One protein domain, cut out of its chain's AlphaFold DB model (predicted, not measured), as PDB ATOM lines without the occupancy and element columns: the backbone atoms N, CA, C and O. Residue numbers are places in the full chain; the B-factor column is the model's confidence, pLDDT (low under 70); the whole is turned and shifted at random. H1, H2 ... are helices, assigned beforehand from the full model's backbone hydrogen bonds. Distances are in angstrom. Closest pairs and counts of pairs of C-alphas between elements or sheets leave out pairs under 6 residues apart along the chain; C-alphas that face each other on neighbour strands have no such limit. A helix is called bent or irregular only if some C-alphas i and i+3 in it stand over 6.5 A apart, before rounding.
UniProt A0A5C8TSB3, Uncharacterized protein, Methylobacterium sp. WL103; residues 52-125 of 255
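Overview. This is residues 52 to 125 of the 255 residues of an uncharacterized protein of Methylobacterium sp. WL103 (UniProt A0A5C8TSB3). Two long helices cross as a lopsided X, with H2 over the middle of H1b, the long arm of the bent helix H1, and a loop joining them at one end. Away from this small body both helices stick out, with residues 52 to 66 of H1 and 110 to 125 of H2 standing free. The printed part has 74 residues with two named helices, H1 then H2, and no named strand; its class is all helix. It is loose, with a radius of gyration of the C-alphas of 15.9 A, and elongated, spanning 47 by 28 by 18 A.

Along the chain. H2, the longest helix by residues, is residues 95 to 125, 45.4 A from C-alpha 95 at (-26.563, 4.424, -18.603) to C-alpha 125 at (-1.015, 22.262, 14.444), with a kink of 35 degrees near residue 119. H1, residues 52 to 81, was assigned as one helix by its hydrogen bonds but is bent: C-alphas 59 and 62 are 6.8 A apart. Its arm H1b, residues 62 to 81, is 28.5 A long; its arm H1a, residues 52 to 59, is 10.8 A long and begins at C-alpha 52 at (7.366, 20.144, -9.856).

Arrangement. H2 touches H1b, with residues 101 to 108 of H2 and 68 to 76 of H1b alone. Their closest C-alphas, those of Val 105 and Arg 72, are 6.0 A apart. They run opposite ways at a steep tilt of 56 degrees. H1a stands at a steep tilt of 41 degrees to H1b and is apart from H2. Every O i to N i+4 pair is within hydrogen-bond range in H1a and H1b, and 25 of 27 are in H2.

Size, cuts and confidence. The two C-alphas farthest apart, those of Ala 90 and Ala 125, are 48.6 A apart. Without the stretches that stand free, the body has 43 residues and spans 25 by 20 by 15 A. The link from H1 to H2, residues 82 to 94, is long. The printed part has no cut. Mean pLDDT of the printed part is 78.0; residues 114 to 125 are under 70.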
ATOM      1  N   CYS A  52       7.531  20.731 -11.180       75.31
ATOM      2  CA  CYS A  52       7.366  20.144  -9.856       75.31
ATOM      3  C   CYS A  52       5.922  19.675  -9.661       75.31
ATOM      4  O   CYS A  52       5.691  18.500  -9.374       75.31
ATOM      5  N   THR A  53       4.959  20.557  -9.931       80.81
ATOM      6  CA  THR A  53       3.524  20.251  -9.863       80.81
ATOM      7  C   THR A  53       3.145  19.118 -10.808       80.81
ATOM      8  O   THR A  53       2.421  18.201 -10.422       80.81
ATOM      9  N   ARG A  54       3.670  19.131 -12.037       84.19
ATOM     10  CA  ARG A  54       3.425  18.052 -12.996       84.19
ATOM     11  C   ARG A  54       3.923  16.709 -12.467       84.19
ATOM     12  O   ARG A  54       3.147  15.762 -12.409       84.19
ATOM     13  N   ARG A  55       5.188  16.635 -12.036       80.12
ATOM     14  CA  ARG A  55       5.775  15.398 -11.495       80.12
ATOM     15  C   ARG A  55       5.029  14.899 -10.264       80.12
ATOM     16  O   ARG A  55       4.910  13.694 -10.073       80.12
ATOM     17  N   PHE A  56       4.554  15.811  -9.424       82.56
ATOM     18  CA  PHE A  56       3.736  15.470  -8.270       82.56
ATOM     19  C   PHE A  56       2.442  14.755  -8.687       82.56
ATOM     20  O   PHE A  56       2.188  13.642  -8.230       82.56
ATOM     21  N   TRP A  57       1.669  15.331  -9.615       85.38
ATOM     22  CA  TRP A  57       0.428  14.708 -10.092       85.38
ATOM     23  C   TRP A  57       0.665  13.443 -10.922       85.38
ATOM     24  O   TRP A  57      -0.106  12.500 -10.794       85.38
ATOM     25  N   GLU A  58       1.751  13.361 -11.695       85.19
ATOM     26  CA  GLU A  58       2.159  12.128 -12.393       85.19
ATOM     27  C   GLU A  58       2.373  10.963 -11.418       85.19
ATOM     28  O   GLU A  58       1.977   9.836 -11.711       85.19
ATOM     29  N   ARG A  59       2.955  11.229 -10.241       83.44
ATOM     30  CA  ARG A  59       3.109  10.217  -9.185       83.44
ATOM     31  C   ARG A  59       1.802   9.925  -8.453       83.44
ATOM     32  O   ARG A  59       1.563   8.779  -8.085       83.44
ATOM     33  N   ARG A  60       0.976  10.949  -8.209       78.69
ATOM     34  CA  ARG A  60      -0.196  10.853  -7.321       78.69
ATOM     35  C   ARG A  60      -1.469  10.363  -8.010       78.69
ATOM     36  O   ARG A  60      -2.253   9.657  -7.383       78.69
ATOM     37  N   ASN A  61      -1.688  10.717  -9.274       84.75
ATOM     38  CA  ASN A  61      -2.900  10.357 -10.013       84.75
ATOM     39  C   ASN A  61      -3.175   8.850 -10.071       84.75
ATOM     40  O   ASN A  61      -4.322   8.496  -9.812       84.75
ATOM     41  N   PRO A  62      -2.183   7.966 -10.313       82.00
ATOM     42  CA  PRO A  62      -2.432   6.525 -10.316       82.00
ATOM     43  C   PRO A  62      -3.084   6.030  -9.018       82.00
ATOM     44  O   PRO A  62      -3.974   5.190  -9.045       82.00
ATOM     45  N   PHE A  63      -2.709   6.605  -7.871       76.94
ATOM     46  CA  PHE A  63      -3.336   6.270  -6.595       76.94
ATOM     47  C   PHE A  63      -4.779   6.789  -6.490       76.94
ATOM     48  O   PHE A  63      -5.657   6.065  -6.030       76.94
ATOM     49  N   LEU A  64      -5.052   8.021  -6.932       77.19
ATOM     50  CA  LEU A  64      -6.423   8.554  -6.948       77.19
ATOM     51  C   LEU A  64      -7.331   7.747  -7.894       77.19
ATOM     52  O   LEU A  64      -8.520   7.586  -7.621       77.19
ATOM     53  N   GLU A  65      -6.773   7.207  -8.980       83.19
ATOM     54  CA  GLU A  65      -7.462   6.283  -9.885       83.19
ATOM     55  C   GLU A  65      -7.762   4.947  -9.194       83.19
ATOM     56  O   GLU A  65      -8.905   4.492  -9.233       83.19
ATOM     57  N   GLU A  66      -6.787   4.347  -8.501       79.25
ATOM     58  CA  GLU A  66      -6.996   3.129  -7.701       79.25
ATOM     59  C   GLU A  66      -8.106   3.317  -6.652       79.25
ATOM     60  O   GLU A  66      -8.990   2.465  -6.533       79.25
ATOM     61  N   VAL A  67      -8.116   4.450  -5.939       75.44
ATOM     62  CA  VAL A  67      -9.164   4.792  -4.959       75.44
ATOM     63  C   VAL A  67     -10.526   4.948  -5.638       75.44
ATOM     64  O   VAL A  67     -11.520   4.402  -5.151       75.44
ATOM     65  N   ALA A  68     -10.593   5.636  -6.780       79.62
ATOM     66  CA  ALA A  68     -11.836   5.805  -7.529       79.62
ATOM     67  C   ALA A  68     -12.390   4.459  -8.033       79.62
ATOM     68  O   ALA A  68     -13.591   4.202  -7.923       79.62
ATOM     69  N   HIS A  69     -11.523   3.573  -8.532       83.94
ATOM     70  CA  HIS A  69     -11.894   2.223  -8.952       83.94
ATOM     71  C   HIS A  69     -12.341   1.350  -7.776       83.94
ATOM     72  O   HIS A  69     -13.352   0.654  -7.884       83.94
ATOM     73  N   ALA A  70     -11.634   1.390  -6.644       80.62
ATOM     74  CA  ALA A  70     -12.017   0.651  -5.444       80.62
ATOM     75  C   ALA A  70     -13.381   1.113  -4.909       80.62
ATOM     76  O   ALA A  70     -14.249   0.277  -4.675       80.62
ATOM     77  N   THR A  71     -13.602   2.427  -4.830       80.69
ATOM     78  CA  THR A  71     -14.878   3.017  -4.396       80.69
ATOM     79  C   THR A  71     -16.014   2.633  -5.338       80.69
ATOM     80  O   THR A  71     -17.108   2.290  -4.899       80.69
ATOM     81  N   ARG A  72     -15.764   2.646  -6.652       87.00
ATOM     82  CA  ARG A  72     -16.743   2.196  -7.644       87.00
ATOM     83  C   ARG A  72     -17.136   0.734  -7.432       87.00
ATOM     84  O   ARG A  72     -18.327   0.441  -7.439       87.00
ATOM     85  N   ARG A  73     -16.160  -0.164  -7.260       86.12
ATOM     86  CA  ARG A  73     -16.431  -1.590  -7.004       86.12
ATOM     87  C   ARG A  73     -17.245  -1.776  -5.734       86.12
ATOM     88  O   ARG A  73     -18.255  -2.456  -5.794       86.12
ATOM     89  N   GLN A  74     -16.872  -1.094  -4.652       84.69
ATOM     90  CA  GLN A  74     -17.612  -1.140  -3.394       84.69
ATOM     91  C   GLN A  74     -19.077  -0.720  -3.583       84.69
ATOM     92  O   GLN A  74     -19.978  -1.411  -3.130       84.69
ATOM     93  N   VAL A  75     -19.339   0.379  -4.299       86.69
ATOM     94  CA  VAL A  75     -20.719   0.813  -4.587       86.69
ATOM     95  C   VAL A  75     -21.488  -0.249  -5.380       86.69
ATOM     96  O   VAL A  75     -22.672  -0.451  -5.135       86.69
ATOM     97  N   ILE A  76     -20.846  -0.914  -6.344       88.12
ATOM     98  CA  ILE A  76     -21.482  -1.989  -7.118       88.12
ATOM     99  C   ILE A  76     -21.765  -3.202  -6.224       88.12
ATOM    100  O   ILE A  76     -22.870  -3.729  -6.276       88.12
ATOM    101  N   GLU A  77     -20.813  -3.606  -5.384       86.25
ATOM    102  CA  GLU A  77     -20.970  -4.695  -4.413       86.25
ATOM    103  C   GLU A  77     -22.133  -4.412  -3.449       86.25
ATOM    104  O   GLU A  77     -23.017  -5.251  -3.305       86.25
ATOM    105  N   GLU A  78     -22.221  -3.198  -2.895       85.38
ATOM    106  CA  GLU A  78     -23.334  -2.768  -2.033       85.38
ATOM    107  C   GLU A  78     -24.691  -2.815  -2.761       85.38
ATOM    108  O   GLU A  78     -25.716  -3.165  -2.172       85.38
ATOM    109  N   LEU A  79     -24.722  -2.486  -4.056       87.44
ATOM    110  CA  LEU A  79     -25.930  -2.590  -4.880       87.44
ATOM    111  C   LEU A  79     -26.323  -4.049  -5.163       87.44
ATOM    112  O   LEU A  79     -27.521  -4.348  -5.199       87.44
ATOM    113  N   CYS A  80     -25.353  -4.945  -5.356       87.38
ATOM    114  CA  CYS A  80     -25.598  -6.384  -5.479       87.38
ATOM    115  C   CYS A  80     -26.153  -6.955  -4.169       87.38
ATOM    116  O   CYS A  80     -27.198  -7.601  -4.174       87.38
ATOM    117  N   GLU A  81     -25.525  -6.637  -3.033       87.25
ATOM    118  CA  GLU A  81     -25.971  -7.067  -1.700       87.25
ATOM    119  C   GLU A  81     -27.383  -6.571  -1.365       87.25
ATOM    120  O   GLU A  81     -28.175  -7.284  -0.746       87.25
ATOM    121  N   ALA A  82     -27.739  -5.366  -1.818       86.81
ATOM    122  CA  ALA A  82     -29.084  -4.814  -1.680       86.81
ATOM    123  C   ALA A  82     -30.121  -5.447  -2.634       86.81
ATOM    124  O   ALA A  82     -31.291  -5.054  -2.612       86.81
ATOM    125  N   GLY A  83     -29.718  -6.389  -3.494       85.94
ATOM    126  CA  GLY A  83     -30.574  -7.026  -4.498       85.94
ATOM    127  C   GLY A  83     -30.986  -6.093  -5.641       85.94
ATOM    128  O   GLY A  83     -31.931  -6.391  -6.372       85.94
ATOM    129  N   MET A  84     -30.311  -4.950  -5.792       83.44
ATOM    130  CA  MET A  84     -30.570  -3.992  -6.871       83.44
ATOM    131  C   MET A  84     -29.854  -4.384  -8.168       83.44
ATOM    132  O   MET A  84     -30.258  -3.934  -9.240       83.44
ATOM    133  N   LEU A  85     -28.812  -5.215  -8.068       85.69
ATOM    134  CA  LEU A  85     -28.063  -5.794  -9.180       85.69
ATOM    135  C   LEU A  85     -27.884  -7.302  -8.990       85.69
ATOM    136  O   LEU A  85     -27.884  -7.773  -7.856       85.69
ATOM    137  N   PRO A  86     -27.731  -8.068 -10.083       81.06
ATOM    138  CA  PRO A  86     -27.287  -9.452  -9.978       81.06
ATOM    139  C   PRO A  86     -25.845  -9.502  -9.455       81.06
ATOM    140  O   PRO A  86     -25.055  -8.624  -9.781       81.06
ATOM    141  N   ASP A  87     -25.483 -10.569  -8.737       76.88
ATOM    142  CA  ASP A  87     -24.169 -10.742  -8.082       76.88
ATOM    143  C   ASP A  87     -22.957 -10.585  -9.020       76.88
ATOM    144  O   ASP A  87     -21.851 -10.268  -8.591       76.88
ATOM    145  N   CYS A  88     -23.158 -10.806 -10.319       73.81
ATOM    146  CA  CYS A  88     -22.187 -10.538 -11.375       73.81
ATOM    147  C   CYS A  88     -22.871  -9.721 -12.477       73.81
ATOM    148  O   CYS A  88     -23.360 -10.301 -13.454       73.81
ATOM    149  N   PRO A  89     -22.963  -8.387 -12.332       76.75
ATOM    150  CA  PRO A  89     -23.564  -7.558 -13.360       76.75
ATOM    151  C   PRO A  89     -22.700  -7.607 -14.620       76.75
ATOM    152  O   PRO A  89     -21.477  -7.495 -14.561       76.75
ATOM    153  N   ALA A  90     -23.339  -7.793 -15.776       74.75
ATOM    154  CA  ALA A  90     -22.645  -7.706 -17.051       74.75
ATOM    155  C   ALA A  90     -22.155  -6.266 -17.257       74.75
ATOM    156  O   ALA A  90     -22.942  -5.323 -17.173       74.75
ATOM    157  N   GLU A  91     -20.861  -6.097 -17.527       79.44
ATOM    158  CA  GLU A  91     -20.314  -4.804 -17.930       79.44
ATOM    159  C   GLU A  91     -20.430  -4.620 -19.454       79.44
ATOM    160  O   GLU A  91     -20.202  -5.576 -20.205       79.44
ATOM    161  N   PRO A  92     -20.739  -3.402 -19.943       80.31
ATOM    162  CA  PRO A  92     -21.011  -2.180 -19.179       80.31
ATOM    163  C   PRO A  92     -22.427  -2.139 -18.572       80.31
ATOM    164  O   PRO A  92     -23.380  -2.670 -19.141       80.31
ATOM    165  N   LEU A  93     -22.564  -1.447 -17.433       85.38
ATOM    166  CA  LEU A  93     -23.854  -1.155 -16.799       85.38
ATOM    167  C   LEU A  93     -24.745  -0.297 -17.716       85.38
ATOM    168  O   LEU A  93     -24.250   0.416 -18.594       85.38
ATOM    169  N   SER A  94     -26.065  -0.317 -17.492       86.31
ATOM    170  CA  SER A  94     -26.968   0.591 -18.213       86.31
ATOM    171  C   SER A  94     -26.628   2.059 -17.899       86.31
ATOM    172  O   SER A  94     -26.160   2.349 -16.794       86.31
ATOM    173  N   PRO A  95     -26.885   3.010 -18.816       88.31
ATOM    174  CA  PRO A  95     -26.563   4.424 -18.603       88.31
ATOM    175  C   PRO A  95     -27.153   5.020 -17.315       88.31
ATOM    176  O   PRO A  95     -26.516   5.839 -16.650       88.31
ATOM    177  N   GLU A  96     -28.363   4.609 -16.935       86.94
ATOM    178  CA  GLU A  96     -29.055   5.079 -15.732       86.94
ATOM    179  C   GLU A  96     -28.356   4.592 -14.463       86.94
ATOM    180  O   GLU A  96     -28.142   5.359 -13.519       86.94
ATOM    181  N   LEU A  97     -27.973   3.317 -14.456       87.19
ATOM    182  CA  LEU A  97     -27.265   2.697 -13.350       87.19
ATOM    183  C   LEU A  97     -25.839   3.242 -13.235       87.19
ATOM    184  O   LEU A  97     -25.376   3.550 -12.140       87.19
ATOM    185  N   GLU A  98     -25.179   3.456 -14.365       89.94
ATOM    186  CA  GLU A  98     -23.865   4.083 -14.451       89.94
ATOM    187  C   GLU A  98     -23.876   5.505 -13.863       89.94
ATOM    188  O   GLU A  98     -22.997   5.885 -13.081       89.94
ATOM    189  N   ALA A  99     -24.916   6.286 -14.174       88.38
ATOM    190  CA  ALA A  99     -25.121   7.612 -13.603       88.38
ATOM    191  C   ALA A  99     -25.391   7.556 -12.089       88.38
ATOM    192  O   ALA A  99     -24.942   8.441 -11.349       88.38
ATOM    193  N   TYR A 100     -26.101   6.529 -11.615       89.88
ATOM    194  CA  TYR A 100     -26.336   6.307 -10.191       89.88
ATOM    195  C   TYR A 100     -25.041   5.954  -9.449       89.88
ATOM    196  O   TYR A 100     -24.697   6.635  -8.480       89.88
ATOM    197  N   VAL A 101     -24.288   4.960  -9.933       88.94
ATOM    198  CA  VAL A 101     -22.990   4.553  -9.371       88.94
ATOM    199  C   VAL A 101     -22.047   5.752  -9.326       88.94
ATOM    200  O   VAL A 101     -21.506   6.082  -8.271       88.94
ATOM    201  N   SER A 102     -21.938   6.496 -10.429       88.69
ATOM    202  CA  SER A 102     -21.127   7.715 -10.504       88.69
ATOM    203  C   SER A 102     -21.531   8.768  -9.467       88.69
ATOM    204  O   SER A 102     -20.676   9.446  -8.892       88.69
ATOM    205  N   ARG A 103     -22.834   8.923  -9.194       88.12
ATOM    206  CA  ARG A 103     -23.336   9.850  -8.170       88.12
ATOM    207  C   ARG A 103     -22.961   9.397  -6.759       88.12
ATOM    208  O   ARG A 103     -22.580  10.247  -5.954       88.12
ATOM    209  N   GLN A 104     -23.044   8.101  -6.462       86.00
ATOM    210  CA  GLN A 104     -22.653   7.573  -5.150       86.00
ATOM    211  C   GLN A 104     -21.145   7.680  -4.924       86.00
ATOM    212  O   GLN A 104     -20.735   8.177  -3.879       86.00
ATOM    213  N   VAL A 105     -20.323   7.351  -5.925       84.25
ATOM    214  CA  VAL A 105     -18.863   7.541  -5.856       84.25
ATOM    215  C   VAL A 105     -18.525   9.003  -5.541       84.25
ATOM    216  O   VAL A 105     -17.776   9.280  -4.605       84.25
ATOM    217  N   ARG A 106     -19.148   9.966  -6.241       83.06
ATOM    218  CA  ARG A 106     -18.974  11.403  -5.942       83.06
ATOM    219  C   ARG A 106     -19.382  11.766  -4.515       83.06
ATOM    220  O   ARG A 106     -18.719  12.586  -3.886       83.06
ATOM    221  N   ARG A 107     -20.466  11.182  -4.000       79.62
ATOM    222  CA  ARG A 107     -20.937  11.422  -2.629       79.62
ATOM    223  C   ARG A 107     -19.949  10.888  -1.591       79.62
ATOM    224  O   ARG A 107     -19.676  11.592  -0.623       79.62
ATOM    225  N   ILE A 108     -19.401   9.692  -1.802       77.31
ATOM    226  CA  ILE A 108     -18.376   9.095  -0.934       77.31
ATOM    227  C   ILE A 108     -17.112   9.962  -0.943       77.31
ATOM    228  O   ILE A 108     -16.627  10.354   0.114       77.31
ATOM    229  N   HIS A 109     -16.640  10.357  -2.129       75.94
ATOM    230  CA  HIS A 109     -15.500  11.264  -2.285       75.94
ATOM    231  C   HIS A 109     -15.710  12.601  -1.560       75.94
ATOM    232  O   HIS A 109     -14.828  13.070  -0.844       75.94
ATOM    233  N   TYR A 110     -16.901  13.195  -1.673       76.94
ATOM    234  CA  TYR A 110     -17.252  14.402  -0.924       76.94
ATOM    235  C   TYR A 110     -17.247  14.173   0.598       76.94
ATOM    236  O   TYR A 110     -16.802  15.035   1.355       76.94
ATOM    237  N   GLY A 111     -17.694  12.998   1.052       72.62
ATOM    238  CA  GLY A 111     -17.590  12.572   2.448       72.62
ATOM    239  C   GLY A 111     -16.142  12.527   2.944       72.62
ATOM    240  O   GLY A 111     -15.852  13.100   3.995       72.62
ATOM    241  N   TYR A 112     -15.230  11.933   2.166       71.69
ATOM    242  CA  TYR A 112     -13.796  11.937   2.473       71.69
ATOM    243  C   TYR A 112     -13.250  13.361   2.580       71.69
ATOM    244  O   TYR A 112     -12.655  13.694   3.602       71.69
ATOM    245  N   LEU A 113     -13.518  14.216   1.587       72.44
ATOM    246  CA  LEU A 113     -13.064  15.611   1.579       72.44
ATOM    247  C   LEU A 113     -13.505  16.366   2.836       72.44
ATOM    248  O   LEU A 113     -12.683  16.990   3.500       72.44
ATOM    249  N   ARG A 114     -14.782  16.252   3.208       68.25
ATOM    250  CA  ARG A 114     -15.319  16.917   4.397       68.25
ATOM    251  C   ARG A 114     -14.703  16.379   5.690       68.25
ATOM    252  O   ARG A 114     -14.341  17.161   6.567       68.25
ATOM    253  N   SER A 115     -14.567  15.057   5.811       65.75
ATOM    254  CA  SER A 115     -13.929  14.444   6.982       65.75
ATOM    255  C   SER A 115     -12.465  14.870   7.114       65.75
ATOM    256  O   SER A 115     -11.977  15.111   8.216       65.75
ATOM    257  N   GLU A 116     -11.772  15.032   5.989       60.44
ATOM    258  CA  GLU A 116     -10.394  15.485   5.967       60.44
ATOM    259  C   GLU A 116     -10.248  16.969   6.278       60.44
ATOM    260  O   GLU A 116      -9.339  17.309   7.022       60.44
ATOM    261  N   GLU A 117     -11.124  17.853   5.801       61.16
ATOM    262  CA  GLU A 117     -11.111  19.270   6.199       61.16
ATOM    263  C   GLU A 117     -11.259  19.424   7.724       61.16
ATOM    264  O   GLU A 117     -10.516  20.178   8.362       61.16
ATOM    265  N   GLU A 118     -12.151  18.636   8.332       59.47
ATOM    266  CA  GLU A 118     -12.355  18.594   9.785       59.47
ATOM    267  C   GLU A 118     -11.114  18.057  10.542       59.47
ATOM    268  O   GLU A 118     -10.827  18.483  11.669       59.47
ATOM    269  N   LEU A 119     -10.339  17.156   9.924       54.22
ATOM    270  CA  LEU A 119      -9.119  16.559  10.488       54.22
ATOM    271  C   LEU A 119      -7.853  17.402  10.240       54.22
ATOM    272  O   LEU A 119      -7.001  17.522  11.128       54.22
ATOM    273  N   GLN A 120      -7.715  18.020   9.068       53.28
ATOM    274  CA  GLN A 120      -6.548  18.801   8.648       53.28
ATOM    275  C   GLN A 120      -6.395  20.081   9.479       53.28
ATOM    276  O   GLN A 120      -5.268  20.440   9.834       53.28
ATOM    277  N   GLY A 121      -7.507  20.697   9.904       49.84
ATOM    278  CA  GLY A 121      -7.493  21.818  10.852       49.84
ATOM    279  C   GLY A 121      -6.812  21.487  12.192       49.84
ATOM    280  O   GLY A 121      -6.229  22.369  12.821       49.84
ATOM    281  N   LYS A 122      -6.810  20.209  12.604       44.19
ATOM    282  CA  LYS A 122      -6.134  19.725  13.823       44.19
ATOM    283  C   LYS A 122      -4.713  19.219  13.540       44.19
ATOM    284  O   LYS A 122      -3.801  19.512  14.309       44.19
ATOM    285  N   ALA A 123      -4.494  18.532  12.417       44.34
ATOM    286  CA  ALA A 123      -3.192  17.962  12.048       44.34
ATOM    287  C   ALA A 123      -2.124  19.017  11.683       44.34
ATOM    288  O   ALA A 123      -0.935  18.818  11.951       44.34
ATOM    289  N   ALA A 124      -2.521  20.164  11.113       48.72
ATOM    290  CA  ALA A 124      -1.602  21.259  10.775       48.72
ATOM    291  C   ALA A 124      -0.940  21.899  12.013       48.72
ATOM    292  O   ALA A 124       0.188  22.393  11.934       48.72
ATOM    293  N   ALA A 125      -1.602  21.844  13.174       47.19
ATOM    294  CA  ALA A 125      -1.015  22.262  14.444       47.19
ATOM    295  C   ALA A 125       0.068  21.280  14.939       47.19
ATOM    296  O   ALA A 125       0.999  21.693  15.622       47.19
TER     297      ALA A 125